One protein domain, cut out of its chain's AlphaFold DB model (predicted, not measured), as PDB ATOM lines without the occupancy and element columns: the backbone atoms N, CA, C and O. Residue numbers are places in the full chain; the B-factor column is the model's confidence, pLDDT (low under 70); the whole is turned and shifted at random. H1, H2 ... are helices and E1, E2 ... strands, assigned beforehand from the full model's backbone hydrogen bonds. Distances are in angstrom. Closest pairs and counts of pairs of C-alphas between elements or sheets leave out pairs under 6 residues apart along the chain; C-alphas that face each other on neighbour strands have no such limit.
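AT A GLANCE: This is residues 115 to 247 of the 247 residues of an uncharacterized protein of Pyrinomonadaceae bacterium (UniProt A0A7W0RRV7). One strongly twisted sheet of six strands curls round helix H1, and a second helix, H2, covers the same face, crossing H1 steeply where the two touch. The short helix H3 only grazes the sheet with residues 216 to 220, and a long stretch without a named element, residues 168 to 187, swings from E2 to the edge strand E3. The printed part has 133 residues, with three named helices and six named strands in the order H1 E1 H2 E2 E3 E4 H3 E5 E6, and the class is mixed, helices and strands. The sheet runs E3 E2 E1 E4 E6 E5 and is mixed: E3, E2, E1 and E4 are parallel, each to the next, while E4 and E6, and E6 and E5, are antiparallel. The whole is compact and rounded, with a radius of gyration of the C-alphas of 13.6 A and spans of 36 by 36 by 28 A.

IN THESE COORDINATES: Start with the sheet, at one edge, where E3 is residues 188 to 191. Next to it come E2, residues 161 to 167 and 19.0 A long, and E1, residues 136 to 140. Then look for E4, residues 199 to 206, 22.4 A from first to last C-alpha, and for E6, residues 237 to 245, the longest strand at 25.2 A, which ends at C-alpha 245 at (140.987, 135.953, 151.998). E5, residues 230 to 234, is the other edge strand. Find C-alpha 115 at (148.768, 143.756, 175.687); from there H1, residues 115 to 128, runs 20.6 A to C-alpha 128 at (151.009, 129.630, 160.818). H2 is residues 143 to 154, 16.1 A long, and H3 is residues 216 to 221.

HOW THE PARTS SIT: Begin in the sheet with E1 and E4, parallel at 26 degrees, where N 139 and O 201 are 2.8 A apart, within hydrogen-bond range. E2 and E1 are parallel at 32 degrees, with N 164 and O 138 at 2.9 A, and E3 and E2 at 46 degrees, with N 165 and O 188 at 2.8 A. On the other side of E4, E6 is antiparallel to it at 162 degrees, with N 242 and O 202 at 2.9 A. E5 and E6 form a hairpin, antiparallel at 170 degrees, with N 232 and O 239 at 3.1 A. H1 and H2 are on the same face of the sheet, two layers, helices on one face of a sheet. The closest C-alphas of H1 and E5 are those of Ala 117 and Val 232, 5.5 A. H2 has a height over the sheet of 7.8 A and runs along the strands, at 13 degrees to E1 on the local plane. H1 and H2 touch, closest at the C-alphas of Asp 119 and Ala 152, 5.0 A, at a steep tilt of 49 degrees, the same way. E1, H2 and E2 make a strand-helix-strand unit, two parallel neighbour strands with a helix between, and its crossover is right-handed. E4, H3 and E5 make a split one, with E6 between the strands, also right-handed. H3 is apart from H1 and H2. Every O i to N i+4 pair is within hydrogen-bond range in H2 and H3, and 8 of 10 are in H1.

THE WHOLE: The two C-alphas farthest apart are those of Phe 179 and Asn 247, 39.1 A. The printed part has no cut and ends at residue 247, the chain's last. The link from E2 to E3, 20 residues, is long; those from E1 to H2 and from E5 to E6 are tight. Look also at residues 225 to 226, which pair antiparallel with residues 244 to 245 of E6. The mean pLDDT of the printed part is 87.2; the model's confidence is under 70 at residue 132 and at residues 174 to 186.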
ATOM      1  N   TRP A 115     147.539 143.454 176.421       84.69
ATOM      2  CA  TRP A 115     148.768 143.756 175.687       84.69
ATOM      3  C   TRP A 115     149.784 142.599 175.676       84.69
ATOM      4  O   TRP A 115     150.564 142.487 174.739       84.69
ATOM      5  N   CYS A 116     149.758 141.700 176.670       88.31
ATOM      6  CA  CYS A 116     150.606 140.502 176.704       88.31
ATOM      7  C   CYS A 116     150.055 139.360 175.836       88.31
ATOM      8  O   CYS A 116     150.756 138.372 175.609       88.31
ATOM      9  N   ALA A 117     148.797 139.441 175.397       93.12
ATOM     10  CA  ALA A 117     148.208 138.453 174.498       93.12
ATOM     11  C   ALA A 117     148.765 138.600 173.074       93.12
ATOM     12  O   ALA A 117     148.991 137.595 172.403       93.12
ATOM     13  N   TRP A 118     149.068 139.833 172.651       94.69
ATOM     14  CA  TRP A 118     149.614 140.123 171.322       94.69
ATOM     15  C   TRP A 118     150.970 139.466 171.054       94.69
ATOM     16  O   TRP A 118     151.230 139.091 169.917       94.69
ATOM     17  N   ASP A 119     151.786 139.239 172.087       93.56
ATOM     18  CA  ASP A 119     153.060 138.515 171.957       93.56
ATOM     19  C   ASP A 119     152.866 137.073 171.469       93.56
ATOM     20  O   ASP A 119     153.535 136.589 170.555       93.56
ATOM     21  N   GLU A 120     151.884 136.393 172.055       94.62
ATOM     22  CA  GLU A 120     151.561 135.012 171.720       94.62
ATOM     23  C   GLU A 120     150.786 134.918 170.404       94.62
ATOM     24  O   GLU A 120     151.020 134.002 169.615       94.62
ATOM     25  N   VAL A 121     149.904 135.884 170.131       95.56
ATOM     26  CA  VAL A 121     149.235 136.009 168.831       95.56
ATOM     27  C   VAL A 121     150.264 136.183 167.713       95.56
ATOM     28  O   VAL A 121     150.194 135.451 166.731       95.56
ATOM     29  N   ALA A 122     151.244 137.076 167.880       95.06
ATOM     30  CA  ALA A 122     152.322 137.287 166.916       95.06
ATOM     31  C   ALA A 122     153.127 136.003 166.679       95.06
ATOM     32  O   ALA A 122     153.330 135.605 165.536       95.06
ATOM     33  N   ALA A 123     153.518 135.298 167.748       94.56
ATOM     34  CA  ALA A 123     154.244 134.035 167.633       94.56
ATOM     35  C   ALA A 123     153.454 132.969 166.850       94.56
ATOM     36  O   ALA A 123     154.009 132.287 165.987       94.56
ATOM     37  N   ARG A 124     152.151 132.837 167.130       95.12
ATOM     38  CA  ARG A 124     151.271 131.895 166.424       95.12
ATOM     39  C   ARG A 124     151.049 132.303 164.967       95.12
ATOM     40  O   ARG A 124     151.022 131.427 164.110       95.12
ATOM     41  N   ALA A 125     150.929 133.600 164.683       93.31
ATOM     42  CA  ALA A 125     150.795 134.128 163.326       93.31
ATOM     43  C   ALA A 125     152.036 133.810 162.488       93.31
ATOM     44  O   ALA A 125     151.924 133.247 161.402       93.31
ATOM     45  N   SER A 126     153.222 134.067 163.039       92.31
ATOM     46  CA  SER A 126     154.489 133.730 162.396       92.31
ATOM     47  C   SER A 126     154.641 132.233 162.131       92.31
ATOM     48  O   SER A 126     155.149 131.840 161.082       92.31
ATOM     49  N   ALA A 127     154.196 131.379 163.055       91.81
ATOM     50  CA  ALA A 127     154.261 129.932 162.868       91.81
ATOM     51  C   ALA A 127     153.250 129.413 161.828       91.81
ATOM     52  O   ALA A 127     153.530 128.430 161.146       91.81
ATOM     53  N   ALA A 128     152.077 130.045 161.724       89.69
ATOM     54  CA  ALA A 128     151.009 129.630 160.818       89.69
ATOM     55  C   ALA A 128     151.214 130.118 159.375       89.69
ATOM     56  O   ALA A 128     150.758 129.459 158.440       89.69
ATOM     57  N   GLU A 129     151.879 131.259 159.184       89.50
ATOM     58  CA  GLU A 129     152.057 131.852 157.861       89.50
ATOM     59  C   GLU A 129     153.222 131.195 157.094       89.50
ATOM     60  O   GLU A 129     154.355 131.175 157.599       89.50
ATOM     61  N   PRO A 130     152.998 130.692 155.862       84.56
ATOM     62  CA  PRO A 130     154.054 130.117 155.034       84.56
ATOM     63  C   PRO A 130     155.218 131.090 154.806       84.56
ATOM     64  O   PRO A 130     155.016 132.262 154.498       84.56
ATOM     65  N   GLN A 131     156.457 130.594 154.880       78.25
ATOM     66  CA  GLN A 131     157.658 131.416 154.647       78.25
ATOM     67  C   GLN A 131     157.807 131.904 153.195       78.25
ATOM     68  O   GLN A 131     158.601 132.801 152.941       78.25
ATOM     69  N   ALA A 132     157.059 131.327 152.251       69.88
ATOM     70  CA  ALA A 132     157.112 131.682 150.833       69.88
ATOM     71  C   ALA A 132     156.362 132.982 150.479       69.88
ATOM     72  O   ALA A 132     156.389 133.397 149.324       69.88
ATOM     73  N   ILE A 133     155.656 133.596 151.432       76.31
ATOM     74  CA  ILE A 133     154.925 134.846 151.206       76.31
ATOM     75  C   ILE A 133     155.810 136.017 151.635       76.31
ATOM     76  O   ILE A 133     156.129 136.159 152.816       76.31
ATOM     77  N   ASP A 134     156.182 136.862 150.668       78.31
ATOM     78  CA  ASP A 134     157.138 137.956 150.877       78.31
ATOM     79  C   ASP A 134     156.641 139.005 151.882       78.31
ATOM     80  O   ASP A 134     157.423 139.497 152.700       78.31
ATOM     81  N   ARG A 135     155.350 139.373 151.826       88.25
ATOM     82  CA  ARG A 135     154.736 140.353 152.735       88.25
ATOM     83  C   ARG A 135     153.261 140.071 152.993       88.25
ATOM     84  O   ARG A 135     152.506 139.842 152.051       88.25
ATOM     85  N   VAL A 136     152.847 140.178 154.254       92.62
ATOM     86  CA  VAL A 136     151.447 140.065 154.684       92.62
ATOM     87  C   VAL A 136     151.049 141.294 155.489       92.62
ATOM     88  O   VAL A 136     151.709 141.657 156.463       92.62
ATOM     89  N   THR A 137     149.952 141.934 155.096       94.31
ATOM     90  CA  THR A 137     149.421 143.100 155.808       94.31
ATOM     91  C   THR A 137     148.537 142.656 156.969       94.31
ATOM     92  O   THR A 137     147.728 141.737 156.831       94.31
ATOM     93  N   ILE A 138     148.677 143.314 158.116       95.44
ATOM     94  CA  ILE A 138     147.801 143.164 159.271       95.44
ATOM     95  C   ILE A 138     147.126 144.505 159.535       95.44
ATOM     96  O   ILE A 138     147.788 145.461 159.928       95.44
ATOM     97  N   TYR A 139     145.812 144.555 159.364       95.06
ATOM     98  CA  TYR A 139     145.018 145.733 159.677       95.06
ATOM     99  C   TYR A 139     144.556 145.698 161.134       95.06
ATOM    100  O   TYR A 139     143.901 144.746 161.563       95.06
ATOM    101  N   ALA A 140     144.883 146.744 161.881       94.31
ATOM    102  CA  ALA A 140     144.407 146.999 163.234       94.31
ATOM    103  C   ALA A 140     143.488 148.229 163.251       94.31
ATOM    104  O   ALA A 140     143.596 149.092 162.387       94.31
ATOM    105  N   PHE A 141     142.601 148.312 164.242       91.19
ATOM    106  CA  PHE A 141     141.575 149.370 164.348       91.19
ATOM    107  C   PHE A 141     141.711 150.215 165.620       91.19
ATOM    108  O   PHE A 141     140.892 151.083 165.894       91.19
ATOM    109  N   GLU A 142     142.730 149.929 166.430       89.19
ATOM    110  CA  GLU A 142     143.027 150.640 167.670       89.19
ATOM    111  C   GLU A 142     144.538 150.832 167.794       89.19
ATOM    112  O   GLU A 142     145.308 149.896 167.544       89.19
ATOM    113  N   ASP A 143     144.945 152.004 168.277       87.50
ATOM    114  CA  ASP A 143     146.341 152.396 168.490       87.50
ATOM    115  C   ASP A 143     147.137 151.354 169.293       87.50
ATOM    116  O   ASP A 143     148.209 150.909 168.877       87.50
ATOM    117  N   LEU A 144     146.599 150.919 170.440       86.62
ATOM    118  CA  LEU A 144     147.275 149.951 171.313       86.62
ATOM    119  C   LEU A 144     147.376 148.570 170.671       86.62
ATOM    120  O   LEU A 144     148.382 147.885 170.854       86.62
ATOM    121  N   THR A 145     146.350 148.155 169.927       91.50
ATOM    122  CA  THR A 145     146.363 146.870 169.220       91.50
ATOM    123  C   THR A 145     147.439 146.883 168.139       91.50
ATOM    124  O   THR A 145     148.282 145.983 168.113       91.50
ATOM    125  N   ALA A 146     147.470 147.933 167.314       91.94
ATOM    126  CA  ALA A 146     148.481 148.108 166.278       91.94
ATOM    127  C   ALA A 146     149.895 148.145 166.878       91.94
ATOM    128  O   ALA A 146     150.765 147.382 166.460       91.94
ATOM    129  N   TYR A 147     150.109 148.968 167.911       89.44
ATOM    130  CA  TYR A 147     151.414 149.122 168.553       89.44
ATOM    131  C   TYR A 147     151.926 147.816 169.164       89.44
ATOM    132  O   TYR A 147     153.058 147.413 168.899       89.44
ATOM    133  N   HIS A 148     151.120 147.148 169.995       91.12
ATOM    134  CA  HIS A 148     151.576 145.950 170.699       91.12
ATOM    135  C   HIS A 148     151.829 144.785 169.748       91.12
ATOM    136  O   HIS A 148     152.777 144.030 169.966       91.12
ATOM    137  N   LEU A 149     151.033 144.660 168.683       93.88
ATOM    138  CA  LEU A 149     151.258 143.647 167.665       93.88
ATOM    139  C   LEU A 149     152.503 143.948 166.824       93.88
ATOM    140  O   LEU A 149     153.346 143.067 166.664       93.88
ATOM    141  N   TRP A 150     152.666 145.189 166.349       93.19
ATOM    142  CA  TRP A 150     153.876 145.625 165.642       93.19
ATOM    143  C   TRP A 150     155.127 145.373 166.486       93.19
ATOM    144  O   TRP A 150     156.073 144.747 166.019       93.19
ATOM    145  N   PHE A 151     155.108 145.774 167.759       90.50
ATOM    146  CA  PHE A 151     156.231 145.579 168.671       90.50
ATOM    147  C   PHE A 151     156.542 144.090 168.900       90.50
ATOM    148  O   PHE A 151     157.708 143.689 168.899       90.50
ATOM    149  N   ALA A 152     155.517 143.250 169.069       92.75
ATOM    150  CA  ALA A 152     155.672 141.803 169.237       92.75
ATOM    151  C   ALA A 152     156.282 141.111 168.003       92.75
ATOM    152  O   ALA A 152     157.061 140.168 168.148       92.75
ATOM    153  N   LEU A 153     155.948 141.583 166.799       93.44
ATOM    154  CA  LEU A 153     156.512 141.093 165.538       93.44
ATOM    155  C   LEU A 153     157.939 141.619 165.324       93.44
ATOM    156  O   LEU A 153     158.857 140.843 165.060       93.44
ATOM    157  N   ALA A 154     158.158 142.921 165.521       90.06
ATOM    158  CA  ALA A 154     159.456 143.567 165.348       90.06
ATOM    159  C   ALA A 154     160.513 143.018 166.319       90.06
ATOM    160  O   ALA A 154     161.631 142.715 165.907       90.06
ATOM    161  N   SER A 155     160.154 142.810 167.591       88.69
ATOM    162  CA  SER A 155     161.046 142.207 168.598       88.69
ATOM    163  C   SER A 155     161.453 140.762 168.276       88.69
ATOM    164  O   SER A 155     162.477 140.295 168.773       88.69
ATOM    165  N   ARG A 156     160.694 140.075 167.413       91.44
ATOM    166  CA  ARG A 156     161.015 138.742 166.880       91.44
ATOM    167  C   ARG A 156     161.778 138.774 165.552       91.44
ATOM    168  O   ARG A 156     162.143 137.715 165.057       91.44
ATOM    169  N   GLY A 157     162.014 139.951 164.970       89.81
ATOM    170  CA  GLY A 157     162.611 140.087 163.637       89.81
ATOM    171  C   GLY A 157     161.670 139.682 162.495       89.81
ATOM    172  O   GLY A 157     162.124 139.383 161.392       89.81
ATOM    173  N   GLU A 158     160.357 139.654 162.736       91.31
ATOM    174  CA  GLU A 158     159.349 139.234 161.757       91.31
ATOM    175  C   GLU A 158     158.963 140.392 160.824       91.31
ATOM    176  O   GLU A 158     157.882 140.968 160.911       91.31
ATOM    177  N   HIS A 159     159.865 140.736 159.902       88.00
ATOM    178  CA  HIS A 159     159.703 141.876 158.985       88.00
ATOM    179  C   HIS A 159     158.741 141.630 157.810       88.00
ATOM    180  O   HIS A 159     158.447 142.554 157.051       88.00
ATOM    181  N   ARG A 160     158.253 140.395 157.640       91.94
ATOM    182  CA  ARG A 160     157.266 140.040 156.603       91.94
ATOM    183  C   ARG A 160     155.864 140.563 156.910       91.94
ATOM    184  O   ARG A 160     155.053 140.699 155.998       91.94
ATOM    185  N   PHE A 161     155.569 140.860 158.173       93.31
ATOM    186  CA  PHE A 161     154.279 141.402 158.569       93.31
ATOM    187  C   PHE A 161     154.332 142.925 158.601       93.31
ATOM    188  O   PHE A 161     155.146 143.516 159.309       93.31
ATOM    189  N   ASN A 162     153.437 143.558 157.852       92.75
ATOM    190  CA  ASN A 162     153.261 145.002 157.867       92.75
ATOM    191  C   ASN A 162     151.999 145.338 158.661       92.75
ATOM    192  O   ASN A 162     150.903 144.974 158.239       92.75
ATOM    193  N   VAL A 163     152.149 145.995 159.809       93.38
ATOM    194  CA  VAL A 163     151.011 146.384 160.650       93.38
ATOM    195  C   VAL A 163     150.549 147.778 160.245       93.38
ATOM    196  O   VAL A 163     151.310 148.742 160.337       93.38
ATOM    197  N   GLU A 164     149.297 147.878 159.815       93.00
ATOM    198  CA  GLU A 164     148.668 149.129 159.405       93.00
ATOM    199  C   GLU A 164     147.486 149.436 160.324       93.00
ATOM    200  O   GLU A 164     146.654 148.569 160.607       93.00
ATOM    201  N   LEU A 165     147.422 150.672 160.808       91.19
ATOM    202  CA  LEU A 165     146.303 151.174 161.590       91.19
ATOM    203  C   LEU A 165     145.283 151.800 160.636       91.19
ATOM    204  O   LEU A 165     145.594 152.757 159.923       91.19
ATOM    205  N   LEU A 166     144.072 151.247 160.636       89.38
ATOM    206  CA  LEU A 166     142.939 151.765 159.888       89.38
ATOM    207  C   LEU A 166     142.158 152.764 160.734       89.38
ATOM    208  O   LEU A 166     141.512 152.377 161.707       89.38
ATOM    209  N   ASN A 167     142.181 154.024 160.310       83.50
ATOM    210  CA  ASN A 167     141.384 155.091 160.911       83.50
ATOM    211  C   ASN A 167     140.069 155.284 160.146       83.50
ATOM    212  O   ASN A 167     139.966 154.953 158.963       83.50
ATOM    213  N   GLY A 168     139.065 155.848 160.818       77.12
ATOM    214  CA  GLY A 168     137.786 156.208 160.203       77.12
ATOM    215  C   GLY A 168     136.918 155.011 159.808       77.12
ATOM    216  O   GLY A 168     136.063 155.124 158.927       77.12
ATOM    217  N   PHE A 169     137.125 153.848 160.431       80.75
ATOM    218  CA  PHE A 169     136.341 152.661 160.114       80.75
ATOM    219  C   PHE A 169     134.888 152.804 160.613       80.75
ATOM    220  O   PHE A 169     134.680 153.196 161.764       80.75
ATOM    221  N   PRO A 170     133.867 152.481 159.793       77.50
ATOM    222  CA  PRO A 170     132.471 152.696 160.166       77.50
ATOM    223  C   PRO A 170     132.077 151.947 161.441       77.50
ATOM    224  O   PRO A 170     132.363 150.756 161.585       77.50
ATOM    225  N   ASP A 171     131.368 152.640 162.334       76.88
ATOM    226  CA  ASP A 171     130.795 152.096 163.571       76.88
ATOM    227  C   ASP A 171     131.814 151.482 164.555       76.88
ATOM    228  O   ASP A 171     131.433 150.714 165.443       76.88
ATOM    229  N   LEU A 172     133.101 151.829 164.434       80.38
ATOM    230  CA  LEU A 172     134.123 151.545 165.441       80.38
ATOM    231  C   LEU A 172     134.480 152.828 166.191       80.38
ATOM    232  O   LEU A 172     134.799 153.854 165.595       80.38
ATOM    233  N   LEU A 173     134.410 152.765 167.520       71.44
ATOM    234  CA  LEU A 173     134.919 153.830 168.378       71.44
ATOM    235  C   LEU A 173     136.438 153.697 168.453       71.44
ATOM    236  O   LEU A 173     136.943 152.702 168.970       71.44
ATOM    237  N   GLU A 174     137.156 154.697 167.951       68.38
ATOM    238  CA  GLU A 174     138.609 154.766 168.088       68.38
ATOM    239  C   GLU A 174     138.986 155.005 169.559       68.38
ATOM    240  O   GLU A 174     138.665 156.041 170.146       68.38
ATOM    241  N   ASP A 175     139.689 154.045 170.163       69.56
ATOM    242  CA  ASP A 175     140.360 154.222 171.455       69.56
ATOM    243  C   ASP A 175     141.742 154.847 171.207       69.56
ATOM    244  O   ASP A 175     142.765 154.159 171.125       69.56
ATOM    245  N   THR A 176     141.758 156.167 170.992       64.56
ATOM    246  CA  THR A 176     142.996 156.906 170.709       64.56
ATOM    247  C   THR A 176     143.906 156.915 171.932       64.56
ATOM    248  O   THR A 176     143.511 157.333 173.026       64.56
ATOM    249  N   SER A 177     145.158 156.516 171.751       65.50
ATOM    250  CA  SER A 177     146.144 156.494 172.825       65.50
ATOM    251  C   SER A 177     146.860 157.828 172.962       65.50
ATOM    252  O   SER A 177     147.604 158.252 172.085       65.50
ATOM    253  N   TYR A 178     146.742 158.451 174.136       54.59
ATOM    254  CA  TYR A 178     147.466 159.689 174.463       54.59
ATOM    255  C   TYR A 178     148.996 159.519 174.525       54.59
ATOM    256  O   TYR A 178     149.724 160.511 174.537       54.59
ATOM    257  N   PHE A 179     149.499 158.278 174.583       60.06
ATOM    258  CA  PHE A 179     150.925 157.968 174.689       60.06
ATOM    259  C   PHE A 179     151.305 156.789 173.793       60.06
ATOM    260  O   PHE A 179     151.230 155.633 174.206       60.06
ATOM    261  N   LEU A 180     151.766 157.096 172.584       64.62
ATOM    262  CA  LEU A 180     152.376 156.122 171.686       64.62
ATOM    263  C   LEU A 180     153.910 156.212 171.780       64.62
ATOM    264  O   LEU A 180     154.463 157.313 171.683       64.62
ATOM    265  N   PRO A 181     154.625 155.096 172.020       63.88
ATOM    266  CA  PRO A 181     156.087 155.094 172.113       63.88
ATOM    267  C   PRO A 181     156.775 155.489 170.797       63.88
ATOM    268  O   PRO A 181     156.200 155.395 169.713       63.88
ATOM    269  N   ARG A 182     158.049 155.906 170.877       53.53
ATOM    270  CA  ARG A 182     158.874 156.156 169.679       53.53
ATOM    271  C   ARG A 182     158.930 154.903 168.796       53.53
ATOM    272  O   ARG A 182     159.080 153.804 169.318       53.53
ATOM    273  N   GLY A 183     158.848 155.096 167.479       58.78
ATOM    274  CA  GLY A 183     158.774 154.012 166.492       58.78
ATOM    275  C   GLY A 183     157.353 153.721 166.007       58.78
ATOM    276  O   GLY A 183     157.199 153.138 164.946       58.78
ATOM    277  N   PHE A 184     156.307 154.221 166.683       64.38
ATOM    278  CA  PHE A 184     154.932 154.068 166.187       64.38
ATOM    279  C   PHE A 184     154.696 154.721 164.815       64.38
ATOM    280  O   PHE A 184     153.794 154.318 164.101       64.38
ATOM    281  N   SER A 185     155.540 155.669 164.391       60.12
ATOM    282  CA  SER A 185     155.533 156.180 163.012       60.12
ATOM    283  C   SER A 185     155.788 155.102 161.947       60.12
ATOM    284  O   SER A 185     155.575 155.363 160.767       60.12
ATOM    285  N   GLU A 186     156.285 153.925 162.336       65.25
ATOM    286  CA  GLU A 186     156.421 152.761 161.456       65.25
ATOM    287  C   GLU A 186     155.098 152.015 161.253       65.25
ATOM    288  O   GLU A 186     154.947 151.326 160.245       65.25
ATOM    289  N   VAL A 187     154.124 152.183 162.157       71.06
ATOM    290  CA  VAL A 187     152.747 151.747 161.913       71.06
ATOM    291  C   VAL A 187     152.159 152.687 160.869       71.06
ATOM    292  O   VAL A 187     151.997 153.887 161.099       71.06
ATOM    293  N   ARG A 188     151.864 152.148 159.687       78.00
ATOM    294  CA  ARG A 188     151.285 152.945 158.606       78.00
ATOM    295  C   ARG A 188     149.842 153.284 158.938       78.00
ATOM    296  O   ARG A 188     149.054 152.398 159.251       78.00
ATOM    297  N   LEU A 189     149.509 154.564 158.832       79.81
ATOM    298  CA  LEU A 189     148.131 155.028 158.881       79.81
ATOM    299  C   LEU A 189     147.504 154.826 157.506       79.81
ATOM    300  O   LEU A 189     148.052 155.279 156.497       79.81
ATOM    301  N   ALA A 190     146.362 154.159 157.480       80.38
ATOM    302  CA  ALA A 190     145.611 153.883 156.272       80.38
ATOM    303  C   ALA A 190     144.120 154.169 156.505       80.38
ATOM    304  O   ALA A 190     143.623 154.115 157.628       80.38
ATOM    305  N   ASP A 191     143.409 154.517 155.436       80.81
ATOM    306  CA  ASP A 191     141.951 154.672 155.457       80.81
ATOM    307  C   ASP A 191     141.292 153.310 155.166       80.81
ATOM    308  O   ASP A 191     141.889 152.442 154.527       80.81
ATOM    309  N   ALA A 192     140.038 153.110 155.562       74.56
ATOM    310  CA  ALA A 192     139.259 151.904 155.279       74.56
ATOM    311  C   ALA A 192     139.113 151.602 153.770       74.56
ATOM    312  O   ALA A 192     138.771 150.475 153.379       74.56
ATOM    313  N   SER A 193     139.351 152.595 152.908       76.38
ATOM    314  CA  SER A 193     139.435 152.426 151.454       76.38
ATOM    315  C   SER A 193     140.738 151.778 150.985       76.38
ATOM    316  O   SER A 193     140.752 151.229 149.892       76.38
ATOM    317  N   ALA A 194     141.806 151.822 151.789       76.19
ATOM    318  CA  ALA A 194     143.121 151.264 151.474       76.19
ATOM    319  C   ALA A 194     143.209 149.743 151.690       76.19
ATOM    320  O   ALA A 194     144.239 149.133 151.405       76.19
ATOM    321  N   ILE A 195     142.130 149.117 152.179       83.25
ATOM    322  CA  ILE A 195     142.040 147.662 152.305       83.25
ATOM    323  C   ILE A 195     142.101 147.047 150.906       83.25
ATOM    324  O   ILE A 195     141.121 147.029 150.153       83.25
ATOM    325  N   HIS A 196     143.263 146.494 150.589       78.62
ATOM    326  CA  HIS A 196     143.542 145.807 149.339       78.62
ATOM    327  C   HIS A 196     144.301 144.505 149.617       78.62
ATOM    328  O   HIS A 196     144.960 144.364 150.649       78.62
ATOM    329  N   GLY A 197     144.203 143.554 148.686       83.38
ATOM    330  CA  GLY A 197     144.908 142.274 148.744       83.38
ATOM    331  C   GLY A 197     143.986 141.055 148.726       83.38
ATOM    332  O   GLY A 197     142.795 141.139 149.034       83.38
ATOM    333  N   GLU A 198     144.569 139.922 148.336       89.81
ATOM    334  CA  GLU A 198     143.913 138.609 148.306       89.81
ATOM    335  C   GLU A 198     144.026 137.867 149.641       89.81
ATOM    336  O   GLU A 198     143.187 137.023 149.936       89.81
ATOM    337  N   HIS A 199     145.028 138.196 150.464       93.06
ATOM    338  CA  HIS A 199     145.251 137.616 151.789       93.06
ATOM    339  C   HIS A 199     145.854 138.662 152.731       93.06
ATOM    340  O   HIS A 199     146.860 139.292 152.408       93.06
ATOM    341  N   PHE A 200     145.225 138.860 153.884       95.00
ATOM    342  CA  PHE A 200     145.688 139.754 154.947       95.00
ATOM    343  C   PHE A 200     145.116 139.307 156.293       95.00
ATOM    344  O   PHE A 200     144.260 138.427 156.351       95.00
ATOM    345  N   TYR A 201     145.557 139.922 157.386       96.75
ATOM    346  CA  TYR A 201     144.987 139.688 158.709       96.75
ATOM    347  C   TYR A 201     144.244 140.906 159.243       96.75
ATOM    348  O   TYR A 201     144.573 142.048 158.935       96.75
ATOM    349  N   VAL A 202     143.267 140.639 160.102       96.25
ATOM    350  CA  VAL A 202     142.537 141.634 160.888       96.25
ATOM    351  C   VAL A 202     142.819 141.396 162.365       96.25
ATOM    352  O   VAL A 202     142.520 140.321 162.888       96.25
ATOM    353  N   ALA A 203     143.401 142.395 163.026       96.31
ATOM    354  CA  ALA A 203     143.735 142.395 164.442       96.31
ATOM    355  C   ALA A 203     142.765 143.284 165.229       96.31
ATOM    356  O   ALA A 203     142.645 144.480 164.964       96.31
ATOM    357  N   TYR A 204     142.086 142.713 166.219       94.56
ATOM    358  CA  TYR A 204     141.211 143.457 167.128       94.56
ATOM    359  C   TYR A 204     141.089 142.741 168.478       94.56
ATOM    360  O   TYR A 204     141.441 141.567 168.607       94.56
ATOM    361  N   ARG A 205     140.582 143.436 169.501       93.12
ATOM    362  CA  ARG A 205     140.234 142.829 170.793       93.12
ATOM    363  C   ARG A 205     138.737 142.932 171.044       93.12
ATOM    364  O   ARG A 205     138.128 143.950 170.752       93.12
ATOM    365  N   ASP A 206     138.154 141.884 171.606       92.88
ATOM    366  CA  ASP A 206     136.761 141.889 172.064       92.88
ATOM    367  C   ASP A 206     136.600 140.853 173.187       92.88
ATOM    368  O   ASP A 206     137.451 139.997 173.415       92.88
ATOM    369  N   THR A 207     135.497 140.926 173.911       92.94
ATOM    370  CA  THR A 207     135.059 139.953 174.912       92.94
ATOM    371  C   THR A 207     134.714 138.592 174.304       92.94
ATOM    372  O   THR A 207     134.881 137.568 174.962       92.94
ATOM    373  N   SER A 208     134.246 138.551 173.050       93.88
ATOM    374  CA  SER A 208     133.906 137.309 172.351       93.88
ATOM    375  C   SER A 208     134.072 137.424 170.835       93.88
ATOM    376  O   SER A 208     134.014 138.507 170.263       93.88
ATOM    377  N   PHE A 209     134.284 136.287 170.170       95.88
ATOM    378  CA  PHE A 209     134.408 136.236 168.715       95.88
ATOM    379  C   PHE A 209     133.026 136.296 168.056       95.88
ATOM    380  O   PHE A 209     132.184 135.434 168.311       95.88
ATOM    381  N   SER A 210     132.799 137.273 167.175       95.69
ATOM    382  CA  SER A 210     131.555 137.382 166.412       95.69
ATOM    383  C   SER A 210     131.805 137.926 165.000       95.69
ATOM    384  O   SER A 210     132.102 139.110 164.853       95.69
ATOM    385  N   PRO A 211     131.632 137.105 163.947       94.88
ATOM    386  CA  PRO A 211     131.730 137.562 162.558       94.88
ATOM    387  C   PRO A 211     130.693 138.627 162.178       94.88
ATOM    388  O   PRO A 211     130.910 139.408 161.260       94.88
ATOM    389  N   ALA A 212     129.561 138.666 162.889       93.69
ATOM    390  CA  ALA A 212     128.466 139.597 162.633       93.69
ATOM    391  C   ALA A 212     128.708 141.008 163.202       93.69
ATOM    392  O   ALA A 212     127.860 141.884 163.035       93.69
ATOM    393  N   ARG A 213     129.831 141.239 163.891       92.19
ATOM    394  CA  ARG A 213     130.208 142.541 164.461       92.19
ATOM    395  C   ARG A 213     131.370 143.163 163.695       92.19
ATOM    396  O   ARG A 213     132.110 142.470 162.997       92.19
ATOM    397  N   GLN A 214     131.527 144.478 163.828       91.50
ATOM    398  CA  GLN A 214     132.727 145.155 163.340       91.50
ATOM    399  C   GLN A 214     133.974 144.674 164.107       91.50
ATOM    400  O   GLN A 214     133.849 144.304 165.276       91.50
ATOM    401  N   PRO A 215     135.163 144.656 163.477       92.94
ATOM    402  CA  PRO A 215     135.425 145.016 162.074       92.94
ATOM    403  C   PRO A 215     135.048 143.924 161.050       92.94
ATOM    404  O   PRO A 215     134.978 144.197 159.853       92.94
ATOM    405  N   LEU A 216     134.798 142.682 161.488       94.88
ATOM    406  CA  LEU A 216     134.659 141.514 160.604       94.88
ATOM    407  C   LEU A 216     133.466 141.588 159.646       94.88
ATOM    408  O   LEU A 216     133.592 141.195 158.484       94.88
ATOM    409  N   LYS A 217     132.334 142.130 160.106       94.25
ATOM    410  CA  LYS A 217     131.115 142.285 159.304       94.25
ATOM    411  C   LYS A 217     131.386 143.010 157.982       94.25
ATOM    412  O   LYS A 217     130.932 142.558 156.937       94.25
ATOM    413  N   THR A 218     132.176 144.083 158.007       91.69
ATOM    414  CA  THR A 218     132.499 144.860 156.799       91.69
ATOM    415  C   THR A 218     133.238 144.028 155.750       91.69
ATOM    416  O   THR A 218     133.016 144.208 154.555       91.69
ATOM    417  N   PHE A 219     134.103 143.098 156.162       92.69
ATOM    418  CA  PHE A 219     134.818 142.228 155.226       92.69
ATOM    419  C   PHE A 219     133.894 141.172 154.616       92.69
ATOM    420  O   PHE A 219     133.954 140.942 153.409       92.69
ATOM    421  N   LEU A 220     132.996 140.595 155.417       94.00
ATOM    422  CA  LEU A 220     131.959 139.687 154.919       94.00
ATOM    423  C   LEU A 220     131.042 140.381 153.903       94.00
ATOM    424  O   LEU A 220     130.817 139.846 152.820       94.00
ATOM    425  N   ASP A 221     130.586 141.597 154.210       92.69
ATOM    426  CA  ASP A 221     129.731 142.396 153.322       92.69
ATOM    427  C   ASP A 221     130.442 142.746 151.995       92.69
ATOM    428  O   ASP A 221     129.797 142.918 150.962       92.69
ATOM    429  N   ARG A 222     131.782 142.817 152.002       91.00
ATOM    430  CA  ARG A 222     132.631 143.031 150.814       91.00
ATOM    431  C   ARG A 222     132.995 141.735 150.067       91.00
ATOM    432  O   ARG A 222     133.751 141.794 149.100       91.00
ATOM    433  N   GLY A 223     132.470 140.582 150.488       93.38
ATOM    434  CA  GLY A 223     132.680 139.288 149.831       93.38
ATOM    435  C   GLY A 223     133.987 138.577 150.191       93.38
ATOM    436  O   GLY A 223     134.384 137.644 149.494       93.38
ATOM    437  N   TYR A 224     134.669 138.998 151.259       95.44
ATOM    438  CA  TYR A 224     135.835 138.280 151.770       95.44
ATOM    439  C   TYR A 224     135.425 137.064 152.603       95.44
ATOM    440  O   TYR A 224     134.376 137.036 153.248       95.44
ATOM    441  N   GLN A 225     136.306 136.069 152.640       96.25
ATOM    442  CA  GLN A 225     136.195 134.900 153.498       96.25
ATOM    443  C   GLN A 225     137.034 135.074 154.762       96.25
ATOM    444  O   GLN A 225     138.184 135.512 154.707       96.25
ATOM    445  N   LEU A 226     136.464 134.682 155.901       96.56
ATOM    446  CA  LEU A 226     137.165 134.640 157.182       96.56
ATOM    447  C   LEU A 226     137.751 133.241 157.387       96.56
ATOM    448  O   LEU A 226     137.026 132.250 157.309       96.56
ATOM    449  N   GLY A 227     139.044 133.148 157.679       95.00
ATOM    450  CA  GLY A 227     139.659 131.904 158.128       95.00
ATOM    451  C   GLY A 227     139.563 131.715 159.647       95.00
ATOM    452  O   GLY A 227     138.931 132.492 160.365       95.00
ATOM    453  N   ALA A 228     140.197 130.654 160.151       95.62
ATOM    454  CA  ALA A 228     140.176 130.332 161.575       95.62
ATOM    455  C   ALA A 228     140.928 131.403 162.395       95.62
ATOM    456  O   ALA A 228     142.101 131.659 162.116       95.62
ATOM    457  N   PRO A 229     140.292 132.025 163.406       96.38
ATOM    458  CA  PRO A 229     140.924 133.082 164.182       96.38
ATOM    459  C   PRO A 229     141.999 132.520 165.116       96.38
ATOM    460  O   PRO A 229     141.759 131.572 165.871       96.38
ATOM    461  N   LEU A 230     143.160 133.169 165.145       96.62
ATOM    462  CA  LEU A 230     144.101 133.031 166.248       96.62
ATOM    463  C   LEU A 230     143.576 133.860 167.419       96.62
ATOM    464  O   LEU A 230     143.328 135.056 167.280       96.62
ATOM    465  N   LYS A 231     143.385 133.211 168.568       95.81
ATOM    466  CA  LYS A 231     142.858 133.853 169.772       95.81
ATOM    467  C   LYS A 231     143.715 133.560 170.992       95.81
ATOM    468  O   LYS A 231     144.159 132.424 171.185       95.81
ATOM    469  N   VAL A 232     143.920 134.584 171.810       95.38
ATOM    470  CA  VAL A 232     144.592 134.481 173.108       95.38
ATOM    471  C   VAL A 232     143.777 135.267 174.125       95.38
ATOM    472  O   VAL A 232     143.534 136.464 173.960       95.38
ATOM    473  N   GLU A 233     143.327 134.569 175.163       93.12
ATOM    474  CA  GLU A 233     142.529 135.156 176.232       93.12
ATOM    475  C   GLU A 233     143.414 135.963 177.186       93.12
ATOM    476  O   GLU A 233     144.520 135.560 177.561       93.12
ATOM    477  N   ALA A 234     142.899 137.117 177.585       89.12
ATOM    478  CA  ALA A 234     143.454 137.989 178.600       89.12
ATOM    479  C   ALA A 234     142.330 138.441 179.538       89.12
ATOM    480  O   ALA A 234     141.148 138.171 179.318       89.12
ATOM    481  N   HIS A 235     142.675 139.109 180.634       83.44
ATOM    482  CA  HIS A 235     141.675 139.472 181.630       83.44
ATOM    483  C   HIS A 235     140.602 140.415 181.052       83.44
ATOM    484  O   HIS A 235     140.878 141.578 180.757       83.44
ATOM    485  N   GLY A 236     139.380 139.895 180.889       85.50
ATOM    486  CA  GLY A 236     138.208 140.625 180.394       85.50
ATOM    487  C   GLY A 236     138.140 140.829 178.876       85.50
ATOM    488  O   GLY A 236     137.107 141.274 178.390       85.50
ATOM    489  N   TYR A 237     139.188 140.482 178.125       91.69
ATOM    490  CA  TYR A 237     139.258 140.655 176.670       91.69
ATOM    491  C   TYR A 237     140.020 139.503 176.023       91.69
ATOM    492  O   TYR A 237     140.909 138.909 176.621       91.69
ATOM    493  N   THR A 238     139.736 139.236 174.758       94.25
ATOM    494  CA  THR A 238     140.471 138.285 173.927       94.25
ATOM    495  C   THR A 238     141.102 139.042 172.768       94.25
ATOM    496  O   THR A 238     140.430 139.832 172.108       94.25
ATOM    497  N   ALA A 239     142.392 138.813 172.527       95.88
ATOM    498  CA  ALA A 239     143.064 139.305 171.331       95.88
ATOM    499  C   ALA A 239     142.767 138.349 170.173       95.88
ATOM    500  O   ALA A 239     143.008 137.143 170.295       95.88
ATOM    501  N   PHE A 240     142.246 138.884 169.072       97.00
ATOM    502  CA  PHE A 240     141.916 138.142 167.864       97.00
ATOM    503  C   PHE A 240     142.793 138.600 166.707       97.00
ATOM    504  O   PHE A 240     142.933 139.796 166.452       97.00
ATOM    505  N   LEU A 241     143.334 137.630 165.977       97.44
ATOM    506  CA  LEU A 241     143.960 137.836 164.682       97.44
ATOM    507  C   LEU A 241     143.309 136.888 163.679       97.44
ATOM    508  O   LEU A 241     143.403 135.665 163.805       97.44
ATOM    509  N   VAL A 242     142.598 137.457 162.713       97.50
ATOM    510  CA  VAL A 242     141.729 136.709 161.804       97.50
ATOM    511  C   VAL A 242     142.298 136.789 160.394       97.50
ATOM    512  O   VAL A 242     142.406 137.899 159.875       97.50
ATOM    513  N   PRO A 243     142.674 135.661 159.769       96.25
ATOM    514  CA  PRO A 243     143.060 135.657 158.365       96.25
ATOM    515  C   PRO A 243     141.837 135.947 157.498       96.25
ATOM    516  O   PRO A 243     140.776 135.352 157.688       96.25
ATOM    517  N   ILE A 244     141.997 136.846 156.539       95.88
ATOM    518  CA  ILE A 244     140.974 137.272 155.591       95.88
ATOM    519  C   ILE A 244     141.480 136.962 154.191       95.88
ATOM    520  O   ILE A 244     142.610 137.313 153.852       95.88
ATOM    521  N   ARG A 245     140.645 136.314 153.376       94.75
ATOM    522  CA  ARG A 245     140.987 135.953 151.998       94.75
ATOM    523  C   ARG A 245     139.928 136.388 151.006       94.75
ATOM    524  O   ARG A 245     138.741 136.406 151.327       94.75
ATOM    525  N   ARG A 246     140.358 136.721 149.796       91.31
ATOM    526  CA  ARG A 246     139.478 136.936 148.649       91.31
ATOM    527  C   ARG A 246     139.551 135.707 147.746       91.31
ATOM    528  O   ARG A 246     140.645 135.215 147.494       91.31
ATOM    529  N   ASN A 247     138.388 135.211 147.328       78.50
ATOM    530  CA  ASN A 247     138.292 134.196 146.277       78.50
ATOM    531  C   ASN A 247     138.609 134.782 144.904       78.50
ATOM    532  O   ASN A 247     138.290 135.979 144.705       78.50
TER     533      ASN A 247